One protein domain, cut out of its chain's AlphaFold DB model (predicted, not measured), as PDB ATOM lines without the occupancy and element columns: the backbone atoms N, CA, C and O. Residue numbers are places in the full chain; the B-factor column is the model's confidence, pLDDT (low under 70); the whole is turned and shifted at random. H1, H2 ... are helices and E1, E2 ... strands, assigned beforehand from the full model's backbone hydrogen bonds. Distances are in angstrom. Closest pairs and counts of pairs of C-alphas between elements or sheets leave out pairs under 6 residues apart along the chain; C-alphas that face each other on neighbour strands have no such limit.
ATOM      1  N   VAL A   3      -1.119  36.251  -8.748       67.38
ATOM      2  CA  VAL A   3      -2.354  35.665  -8.198       67.38
ATOM      3  C   VAL A   3      -3.547  36.463  -8.719       67.38
ATOM      4  O   VAL A   3      -3.606  37.679  -8.549       67.38
ATOM      5  N   GLY A   4      -4.466  35.786  -9.398       66.12
ATOM      6  CA  GLY A   4      -5.774  36.302  -9.790       66.12
ATOM      7  C   GLY A   4      -6.897  35.624  -9.002       66.12
ATOM      8  O   GLY A   4      -6.665  34.677  -8.257       66.12
ATOM      9  N   GLU A   5      -8.126  36.100  -9.196       66.31
ATOM     10  CA  GLU A   5      -9.325  35.628  -8.477       66.31
ATOM     11  C   GLU A   5      -9.633  34.135  -8.741       66.31
ATOM     12  O   GLU A   5     -10.065  33.422  -7.840       66.31
ATOM     13  N   ASP A   6      -9.298  33.631  -9.938       68.00
ATOM     14  CA  ASP A   6      -9.547  32.242 -10.369       68.00
ATOM     15  C   ASP A   6      -8.297  31.330 -10.347       68.00
ATOM     16  O   ASP A   6      -8.328  30.194 -10.839       68.00
ATOM     17  N   GLY A   7      -7.164  31.810  -9.820       75.31
ATOM     18  CA  GLY A   7      -5.929  31.025  -9.717       75.31
ATOM     19  C   GLY A   7      -4.648  31.838  -9.888       75.31
ATOM     20  O   GLY A   7      -4.665  33.063  -9.967       75.31
ATOM     21  N   ALA A   8      -3.508  31.156  -9.976       80.06
ATOM     22  CA  ALA A   8      -2.200  31.781 -10.145       80.06
ATOM     23  C   ALA A   8      -1.659  31.613 -11.570       80.06
ATOM     24  O   ALA A   8      -1.745  30.549 -12.166       80.06
ATOM     25  N   PHE A   9      -1.038  32.651 -12.118       79.38
ATOM     26  CA  PHE A   9      -0.255  32.579 -13.347       79.38
ATOM     27  C   PHE A   9       1.210  32.362 -12.988       79.38
ATOM     28  O   PHE A   9       1.801  33.151 -12.246       79.38
ATOM     29  N   VAL A  10       1.805  31.301 -13.519       79.50
ATOM     30  CA  VAL A  10       3.191  30.906 -13.271       79.50
ATOM     31  C   VAL A  10       3.993  30.959 -14.567       79.50
ATOM     32  O   VAL A  10       3.466  30.758 -15.660       79.50
ATOM     33  N   GLU A  11       5.279  31.273 -14.445       80.62
ATOM     34  CA  GLU A  11       6.223  31.157 -15.553       80.62
ATOM     35  C   GLU A  11       6.773  29.730 -15.527       80.62
ATOM     36  O   GLU A  11       7.334  29.299 -14.519       80.62
ATOM     37  N   LEU A  12       6.578  28.991 -16.614       76.69
ATOM     38  CA  LEU A  12       7.159  27.675 -16.818       76.69
ATOM     39  C   LEU A  12       8.549  27.813 -17.424       76.69
ATOM     40  O   LEU A  12       8.718  28.488 -18.439       76.69
ATOM     41  N   ASP A  13       9.510  27.114 -16.831       76.00
ATOM     42  CA  ASP A  13      10.828  26.868 -17.409       76.00
ATOM     43  C   ASP A  13      10.962  25.367 -17.690       76.00
ATOM     44  O   ASP A  13      11.390  24.583 -16.843       76.00
ATOM     45  N   CYS A  14      10.528  24.947 -18.880       64.81
ATOM     46  CA  CYS A  14      10.698  23.571 -19.344       64.81
ATOM     47  C   CYS A  14      11.912  23.500 -20.272       64.81
ATOM     48  O   CYS A  14      11.804  23.727 -21.477       64.81
ATOM     49  N   GLY A  15      13.081  23.177 -19.714       59.84
ATOM     50  CA  GLY A  15      14.290  22.920 -20.503       59.84
ATOM     51  C   GLY A  15      14.812  24.139 -21.271       59.84
ATOM     52  O   GLY A  15      15.373  23.976 -22.354       59.84
ATOM     53  N   GLY A  16      14.621  25.352 -20.737       58.97
ATOM     54  CA  GLY A  16      15.097  26.604 -21.331       58.97
ATOM     55  C   GLY A  16      14.072  27.348 -22.193       58.97
ATOM     56  O   GLY A  16      14.362  28.458 -22.645       58.97
ATOM     57  N   VAL A  17      12.875  26.788 -22.406       68.06
ATOM     58  CA  VAL A  17      11.751  27.498 -23.030       68.06
ATOM     59  C   VAL A  17      10.880  28.104 -21.934       68.06
ATOM     60  O   VAL A  17      10.242  27.385 -21.164       68.06
ATOM     61  N   LYS A  18      10.858  29.439 -21.886       74.38
ATOM     62  CA  LYS A  18       9.999  30.212 -20.987       74.38
ATOM     63  C   LYS A  18       8.611  30.355 -21.593       74.38
ATOM     64  O   LYS A  18       8.471  30.777 -22.740       74.38
ATOM     65  N   SER A  19       7.579  30.001 -20.845       75.06
ATOM     66  CA  SER A  19       6.182  30.155 -21.268       75.06
ATOM     67  C   SER A  19       5.287  30.465 -20.076       75.06
ATOM     68  O   SER A  19       5.665  30.230 -18.934       75.06
ATOM     69  N   TRP A  20       4.101  31.015 -20.329       76.56
ATOM     70  CA  TRP A  20       3.132  31.308 -19.275       76.56
ATOM     71  C   TRP A  20       2.168  30.140 -19.090       76.56
ATOM     72  O   TRP A  20       1.669  29.563 -20.059       76.56
ATOM     73  N   ALA A  21       1.878  29.814 -17.836       80.62
ATOM     74  CA  ALA A  21       0.884  28.822 -17.472       80.62
ATOM     75  C   ALA A  21      -0.059  29.348 -16.397       80.62
ATOM     76  O   ALA A  21       0.280  30.245 -15.629       80.62
ATOM     77  N   GLN A  22      -1.247  28.765 -16.343       83.56
ATOM     78  CA  GLN A  22      -2.214  28.986 -15.283       83.56
ATOM     79  C   GLN A  22      -2.266  27.771 -14.372       83.56
ATOM     80  O   GLN A  22      -2.327  26.635 -14.836       83.56
ATOM     81  N   LEU A  23      -2.295  28.044 -13.079       84.94
ATOM     82  CA  LEU A  23      -2.602  27.132 -11.998       84.94
ATOM     83  C   LEU A  23      -3.979  27.532 -11.444       84.94
ATOM     84  O   LEU A  23      -4.066  28.453 -10.628       84.94
ATOM     85  N   PRO A  24      -5.069  26.907 -11.914       84.94
ATOM     86  CA  PRO A  24      -6.397  27.128 -11.356       84.94
ATOM     87  C   PRO A  24      -6.430  26.766  -9.872       84.94
ATOM     88  O   PRO A  24      -5.807  25.785  -9.471       84.94
ATOM     89  N   THR A  25      -7.230  27.473  -9.072       82.88
ATOM     90  CA  THR A  25      -7.361  27.191  -7.627       82.88
ATOM     91  C   THR A  25      -7.737  25.729  -7.348       82.88
ATOM     92  O   THR A  25      -7.198  25.112  -6.439       82.88
ATOM     93  N   LYS A  26      -8.574  25.121  -8.202       81.50
ATOM     94  CA  LYS A  26      -8.974  23.702  -8.101       81.50
ATOM     95  C   LYS A  26      -7.847  22.691  -8.347       81.50
ATOM     96  O   LYS A  26      -7.994  21.533  -7.982       81.50
ATOM     97  N   LEU A  27      -6.777  23.096  -9.027       82.75
ATOM     98  CA  LEU A  27      -5.620  22.248  -9.340       82.75
ATOM     99  C   LEU A  27      -4.390  22.624  -8.503       82.75
ATOM    100  O   LEU A  27      -3.317  22.049  -8.682       82.75
ATOM    101  N   ALA A  28      -4.533  23.608  -7.611       81.88
ATOM    102  CA  ALA A  28      -3.452  24.095  -6.769       81.88
ATOM    103  C   ALA A  28      -3.214  23.218  -5.535       81.88
ATOM    104  O   ALA A  28      -2.081  23.157  -5.080       81.88
ATOM    105  N   SER A  29      -4.236  22.522  -5.029       82.56
ATOM    106  CA  SER A  29      -4.087  21.529  -3.964       82.56
ATOM    107  C   SER A  29      -5.098  20.400  -4.131       82.56
ATOM    108  O   SER A  29      -6.168  20.592  -4.710       82.56
ATOM    109  N   LEU A  30      -4.754  19.217  -3.626       81.94
ATOM    110  CA  LEU A  30      -5.677  18.097  -3.473       81.94
ATOM    111  C   LEU A  30      -6.735  18.374  -2.387       81.94
ATOM    112  O   LEU A  30      -7.846  17.852  -2.454       81.94
ATOM    113  N   LYS A  31      -6.416  19.234  -1.412       83.31
ATOM    114  CA  LYS A  31      -7.358  19.677  -0.380       83.31
ATOM    115  C   LYS A  31      -8.286  20.775  -0.904       83.31
ATOM    116  O   LYS A  31      -7.881  21.578  -1.747       83.31
ATOM    117  N   PRO A  32      -9.514  20.877  -0.367       76.62
ATOM    118  CA  PRO A  32     -10.376  22.011  -0.656       76.62
ATOM    119  C   PRO A  32      -9.759  23.289  -0.072       76.62
ATOM    120  O   PRO A  32      -9.636  23.422   1.143       76.62
ATOM    121  N   ILE A  33      -9.394  24.222  -0.949       81.69
ATOM    122  CA  ILE A  33      -8.829  25.530  -0.597       81.69
ATOM    123  C   ILE A  33      -9.703  26.655  -1.142       81.69
ATOM    124  O   ILE A  33     -10.330  26.515  -2.199       81.69
ATOM    125  N   SER A  34      -9.722  27.786  -0.437       73.75
ATOM    126  CA  SER A  34     -10.454  28.980  -0.889       73.75
ATOM    127  C   SER A  34      -9.581  29.892  -1.745       73.75
ATOM    128  O   SER A  34     -10.089  30.680  -2.542       73.75
ATOM    129  N   SER A  35      -8.260  29.816  -1.588       73.69
ATOM    130  CA  SER A  35      -7.300  30.660  -2.300       73.69
ATOM    131  C   SER A  35      -5.953  29.961  -2.444       73.69
ATOM    132  O   SER A  35      -5.539  29.197  -1.579       73.69
ATOM    133  N   VAL A  36      -5.239  30.251  -3.536       72.69
ATOM    134  CA  VAL A  36      -3.930  29.637  -3.851       72.69
ATOM    135  C   VAL A  36      -2.855  29.984  -2.806       72.69
ATOM    136  O   VAL A  36      -1.902  29.232  -2.618       72.69
ATOM    137  N   GLU A  37      -3.034  31.089  -2.078       72.62
ATOM    138  CA  GLU A  37      -2.148  31.515  -0.988       72.62
ATOM    139  C   GLU A  37      -2.154  30.543   0.206       72.62
ATOM    140  O   GLU A  37      -1.151  30.434   0.907       72.62
ATOM    141  N   GLU A  38      -3.235  29.777   0.405       71.75
ATOM    142  CA  GLU A  38      -3.352  28.781   1.484       71.75
ATOM    143  C   GLU A  38      -2.401  27.585   1.297       71.75
ATOM    144  O   GLU A  38      -2.120  26.859   2.247       71.75
ATOM    145  N   VAL A  39      -1.863  27.395   0.086       67.81
ATOM    146  CA  VAL A  39      -0.953  26.290  -0.270       67.81
ATOM    147  C   VAL A  39       0.524  26.691  -0.105       67.81
ATOM    148  O   VAL A  39       1.415  26.070  -0.676       67.81
ATOM    149  N   ASN A  40       0.819  27.757   0.652       66.88
ATOM    150  CA  ASN A  40       2.170  28.322   0.813       66.88
ATOM    151  C   ASN A  40       2.856  28.697  -0.519       66.88
ATOM    152  O   ASN A  40       4.085  28.702  -0.635       66.88
ATOM    153  N   LEU A  41       2.068  29.029  -1.541       70.25
ATOM    154  CA  LEU A  41       2.578  29.496  -2.823       70.25
ATOM    155  C   LEU A  41       2.798  31.007  -2.759       70.25
ATOM    156  O   LEU A  41       1.916  31.804  -3.075       70.25
ATOM    157  N   GLU A  42       3.993  31.411  -2.338       68.94
ATOM    158  CA  GLU A  42       4.393  32.817  -2.334       68.94
ATOM    159  C   GLU A  42       4.875  33.288  -3.717       68.94
ATOM    160  O   GLU A  42       5.416  32.534  -4.536       68.94
ATOM    161  N   VAL A  43       4.725  34.589  -3.983       69.62
ATOM    162  CA  VAL A  43       5.196  35.209  -5.225       69.62
ATOM    163  C   VAL A  43       6.720  35.089  -5.328       69.62
ATOM    164  O   VAL A  43       7.461  35.773  -4.630       69.62
ATOM    165  N   GLY A  44       7.189  34.246  -6.253       69.88
ATOM    166  CA  GLY A  44       8.619  34.007  -6.497       69.88
ATOM    167  C   GLY A  44       9.113  32.625  -6.061       69.88
ATOM    168  O   GLY A  44      10.269  32.294  -6.333       69.88
ATOM    169  N   ALA A  45       8.252  31.806  -5.451       72.75
ATOM    170  CA  ALA A  45       8.547  30.408  -5.171       72.75
ATOM    171  C   ALA A  45       8.778  29.614  -6.471       72.75
ATOM    172  O   ALA A  45       8.110  29.830  -7.486       72.75
ATOM    173  N   LYS A  46       9.740  28.688  -6.431       76.12
ATOM    174  CA  LYS A  46       9.974  27.710  -7.497       76.12
ATOM    175  C   LYS A  46       9.305  26.406  -7.094       76.12
ATOM    176  O   LYS A  46       9.612  25.881  -6.030       76.12
ATOM    177  N   ILE A  47       8.418  25.911  -7.946       76.81
ATOM    178  CA  ILE A  47       7.632  24.701  -7.709       76.81
ATOM    179  C   ILE A  47       7.739  23.765  -8.906       76.81
ATOM    180  O   ILE A  47       7.814  24.214 -10.052       76.81
ATOM    181  N   GLU A  48       7.739  22.466  -8.634       78.25
ATOM    182  CA  GLU A  48       7.601  21.437  -9.658       78.25
ATOM    183  C   GLU A  48       6.111  21.164  -9.869       78.25
ATOM    184  O   GLU A  48       5.355  21.027  -8.911       78.25
ATOM    185  N   THR A  49       5.665  21.153 -11.124       80.00
ATOM    186  CA  THR A  49       4.245  21.005 -11.473       80.00
ATOM    187  C   THR A  49       4.101  20.125 -12.703       80.00
ATOM    188  O   THR A  49       5.024  20.036 -13.519       80.00
ATOM    189  N   VAL A  50       2.932  19.511 -12.870       82.56
ATOM    190  CA  VAL A  50       2.618  18.716 -14.059       82.56
ATOM    191  C   VAL A  50       1.772  19.547 -15.018       82.56
ATOM    192  O   VAL A  50       0.798  20.180 -14.616       82.56
ATOM    193  N   VAL A  51       2.123  19.535 -16.305       81.75
ATOM    194  CA  VAL A  51       1.316  20.169 -17.358       81.75
ATOM    195  C   VAL A  51       0.169  19.234 -17.733       81.75
ATOM    196  O   VAL A  51       0.401  18.180 -18.320       81.75
ATOM    197  N   VAL A  52      -1.063  19.636 -17.422       79.81
ATOM    198  CA  VAL A  52      -2.275  18.836 -17.668       79.81
ATOM    199  C   VAL A  52      -2.893  19.159 -19.024       79.81
ATOM    200  O   VAL A  52      -3.347  18.261 -19.728       79.81
ATOM    201  N   GLN A  53      -2.876  20.432 -19.429       74.44
ATOM    202  CA  GLN A  53      -3.445  20.856 -20.706       74.44
ATOM    203  C   GLN A  53      -2.486  21.766 -21.473       74.44
ATOM    204  O   GLN A  53      -1.821  22.634 -20.902       74.44
ATOM    205  N   LYS A  54      -2.433  21.545 -22.788       71.62
ATOM    206  CA  LYS A  54      -1.654  22.318 -23.758       71.62
ATOM    207  C   LYS A  54      -2.605  23.035 -24.717       71.62
ATOM    208  O   LYS A  54      -3.745  22.607 -24.884       71.62
ATOM    209  N   ASP A  55      -2.114  24.094 -25.351       61.12
ATOM    210  CA  ASP A  55      -2.757  24.737 -26.505       61.12
ATOM    211  C   ASP A  55      -4.090  25.457 -26.233       61.12
ATOM    212  O   ASP A  55      -4.984  25.475 -27.081       61.12
ATOM    213  N   LEU A  56      -4.226  26.112 -25.073       61.03
ATOM    214  CA  LEU A  56      -5.336  27.044 -24.839       61.03
ATOM    215  C   LEU A  56      -5.043  28.425 -25.437       61.03
ATOM    216  O   LEU A  56      -3.916  28.925 -25.374       61.03
ATOM    217  N   THR A  57      -6.082  29.052 -25.991       54.53
ATOM    218  CA  THR A  57      -6.036  30.443 -26.457       54.53
ATOM    219  C   THR A  57      -5.825  31.361 -25.255       54.53
ATOM    220  O   THR A  57      -6.662  31.393 -24.355       54.53
ATOM    221  N   SER A  58      -4.703  32.080 -25.232       52.41
ATOM    222  CA  SER A  58      -4.346  32.997 -24.146       52.41
ATOM    223  C   SER A  58      -5.456  34.013 -23.853       52.41
ATOM    224  O   SER A  58      -5.964  34.682 -24.756       52.41
ATOM    225  N   VAL A  59      -5.790  34.164 -22.569       55.12
ATOM    226  CA  VAL A  59      -6.659  35.242 -22.052       55.12
ATOM    227  C   VAL A  59      -5.832  36.476 -21.645       55.12
ATOM    228  O   VAL A  59      -6.367  37.477 -21.172       55.12
ATOM    229  N   VAL A  60      -4.506  36.432 -21.816       56.31
ATOM    230  CA  VAL A  60      -3.604  37.524 -21.435       56.31
ATOM    231  C   VAL A  60      -3.731  38.673 -22.436       56.31
ATOM    232  O   VAL A  60      -3.499  38.516 -23.636       56.31
ATOM    233  N   LEU A  61      -4.087  39.856 -21.928       49.69
ATOM    234  CA  LEU A  61      -4.217  41.079 -22.717       49.69
ATOM    235  C   LEU A  61      -2.852  41.459 -23.329       49.69
ATOM    236  O   LEU A  61      -1.957  41.899 -22.610       49.69
ATOM    237  N   GLY A  62      -2.698  41.321 -24.651       57.00
ATOM    238  CA  GLY A  62      -1.547  41.862 -25.389       57.00
ATOM    239  C   GLY A  62      -0.829  40.915 -26.352       57.00
ATOM    240  O   GLY A  62      -0.058  41.411 -27.168       57.00
ATOM    241  N   ASP A  63      -1.095  39.604 -26.327       55.09
ATOM    242  CA  ASP A  63      -0.526  38.670 -27.310       55.09
ATOM    243  C   ASP A  63      -1.539  37.579 -27.723       55.09
ATOM    244  O   ASP A  63      -1.698  36.575 -27.022       55.09
ATOM    245  N   PRO A  64      -2.244  37.752 -28.858       51.62
ATOM    246  CA  PRO A  64      -3.239  36.796 -29.348       51.62
ATOM    247  C   PRO A  64      -2.624  35.489 -29.879       51.62
ATOM    248  O   PRO A  64      -3.371  34.595 -30.272       51.62
ATOM    249  N   THR A  65      -1.290  35.373 -29.924       53.62
ATOM    250  CA  THR A  65      -0.574  34.165 -30.371       53.62
ATOM    251  C   THR A  65       0.035  33.350 -29.234       53.62
ATOM    252  O   THR A  65       0.560  32.263 -29.476       53.62
ATOM    253  N   ALA A  66      -0.045  33.845 -27.998       57.44
ATOM    254  CA  ALA A  66       0.497  33.146 -26.847       57.44
ATOM    255  C   ALA A  66      -0.292  31.855 -26.575       57.44
ATOM    256  O   ALA A  66      -1.512  31.857 -26.398       57.44
ATOM    257  N   VAL A  67       0.439  30.745 -26.541       62.59
ATOM    258  CA  VAL A  67      -0.055  29.441 -26.106       62.59
ATOM    259  C   VAL A  67      -0.003  29.416 -24.585       62.59
ATOM    260  O   VAL A  67       1.061  29.632 -24.002       62.59
ATOM    261  N   GLN A  68      -1.141  29.176 -23.940       67.75
ATOM    262  CA  GLN A  68      -1.215  29.074 -22.488       67.75
ATOM    263  C   GLN A  68      -1.303  27.605 -22.062       67.75
ATOM    264  O   GLN A  68      -2.066  26.822 -22.632       67.75
ATOM    265  N   TYR A  69      -0.521  27.239 -21.047       80.19
ATOM    266  CA  TYR A  69      -0.552  25.909 -20.436       80.19
ATOM    267  C   TYR A  69      -1.390  25.915 -19.157       80.19
ATOM    268  O   TYR A  69      -1.427  26.922 -18.449       80.19
ATOM    269  N   ILE A  70      -2.025  24.790 -18.832       82.38
ATOM    270  CA  ILE A  70      -2.593  24.566 -17.496       82.38
ATOM    271  C   ILE A  70      -1.700  23.589 -16.756       82.38
ATOM    272  O   ILE A  70      -1.400  22.500 -17.256       82.38
ATOM    273  N   VAL A  71      -1.300  23.991 -15.559       83.75
ATOM    274  CA  VAL A  71      -0.508  23.180 -14.643       83.75
ATOM    275  C   VAL A  71      -1.351  22.726 -13.462       83.75
ATOM    276  O   VAL A  71      -2.317  23.387 -13.081       83.75
ATOM    277  N   SER A  72      -0.969  21.589 -12.895       84.56
ATOM    278  CA  SER A  72      -1.597  20.994 -11.726       84.56
ATOM    279  C   SER A  72      -0.534  20.604 -10.711       84.56
ATOM    280  O   SER A  72       0.418  19.886 -11.033       84.56
ATOM    281  N   LEU A  73      -0.709  21.099  -9.491       84.44
ATOM    282  CA  LEU A  73       0.003  20.636  -8.305       84.44
ATOM    283  C   LEU A  73      -0.729  19.460  -7.671       84.44
ATOM    284  O   LEU A  73      -0.088  18.502  -7.251       84.44
ATOM    285  N   SER A  74      -2.064  19.485  -7.689       84.12
ATOM    286  CA  SER A  74      -2.887  18.422  -7.113       84.12
ATOM    287  C   SER A  74      -2.614  17.060  -7.751       84.12
ATOM    288  O   SER A  74      -2.677  16.048  -7.067       84.12
ATOM    289  N   SER A  75      -2.238  17.013  -9.034       84.62
ATOM    290  CA  SER A  75      -1.831  15.769  -9.705       84.62
ATOM    291  C   SER A  75      -0.533  15.188  -9.131       84.62
ATOM    292  O   SER A  75      -0.437  13.980  -8.948       84.62
ATOM    293  N   LEU A  76       0.443  16.040  -8.796       85.75
ATOM    294  CA  LEU A  76       1.702  15.613  -8.179       85.75
ATOM    295  C   LEU A  76       1.472  15.177  -6.727       85.75
ATOM    296  O   LEU A  76       1.973  14.135  -6.309       85.75
ATOM    297  N   GLU A  77       0.674  15.937  -5.975       86.88
ATOM    298  CA  GLU A  77       0.252  15.563  -4.620       86.88
ATOM    299  C   GLU A  77      -0.504  14.229  -4.620       86.88
ATOM    300  O   GLU A  77      -0.254  13.379  -3.769       86.88
ATOM    301  N   LEU A  78      -1.366  14.003  -5.615       87.69
ATOM    302  CA  LEU A  78      -2.071  12.742  -5.808       87.69
ATOM    303  C   LEU A  78      -1.091  11.594  -6.085       87.69
ATOM    304  O   LEU A  78      -1.259  10.515  -5.526       87.69
TER     305      LEU A  78
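This is residues 3 to 78 of the 330 residues of the protein "RPS1 protein" of Symbiodinium necroappetens (UniProt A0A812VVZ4). Picture one strongly twisted sheet made of two hairpins side by side, E1 with E2 and E3 with E4, and three short helices, H1, H2 and H3, gathered at the end of the sheet where E2 and E4 finish. The turn of residues 15 to 16 and the loop of residues 58 to 66 lie at the sheet's other end, while residues 40 to 49 lead from H2 round to the edge strand E3. The printed part has 76 residues, in the order E1 E2 H1 H2 E3 E4 H3; the sheet, in the order E1 E2 E4 E3, is mixed, and so is the class, helices and strands. The whole is compact and rounded, with a radius of gyration of the C-alphas of 12.2 A and spans of 34 by 27 by 22 A.

Begin at residues 3 to 4, which pair, antiparallel, with residues 7 to 8 of E1, residues 7 to 14. E1 forms a hairpin with E2, residues 17 to 24, at 154 degrees; look at N 10 and O 21, 2.8 A apart and within hydrogen-bond range. H1, residues 25 to 28, follows over a tight link and is at the sheet's level, only just, with a height over the sheet of 3.6 A. H1 and H2, residues 36 to 39, only just touch, with 3 pairs of C-alphas within 8 A, the closest those of Thr 25 and Val 36, 5.7 A apart. H2 only grazes the sheet, with its residues 36 to 37. E3, residues 50 to 57, forms a hairpin with E4, residues 67 to 72, antiparallel at 151 degrees; find N 72 and O 50 within hydrogen-bond range at 2.8 A. E4 is the parallel neighbour of E2 at 55 degrees, with N 22 and O 69 within hydrogen-bond range at 2.8 A. E1 and E3, the edge strands, are apart. H3, residues 74 to 78, only grazes the sheet, with its residues 74 to 76. H1 and H3 only just touch, with 3 pairs of C-alphas within 8 A; the closest are Leu 27 and Ser 74, 5.2 A apart. H2 and H3 are apart. In H3 every O i to N i+4 pair is within hydrogen-bond range; H1 and H2 are too short for such a pair.

Find C-alpha 7 at (-5.929, 31.025, -9.717); from there E1 runs 20.6 A to C-alpha 14. E2 measures 21.6 A, E3 19.1 A and E4 16.7 A from first to last C-alpha. H3 ends at C-alpha 78, (-2.071, 12.742, -5.808).

The two C-alphas farthest apart, those of Gly 62 and Leu 78, are 35.1 A apart. The printed part has no cut and no long link. The mean pLDDT of the printed part is 73.1; look for values under 70 at 27 residues, among them 55 to 68.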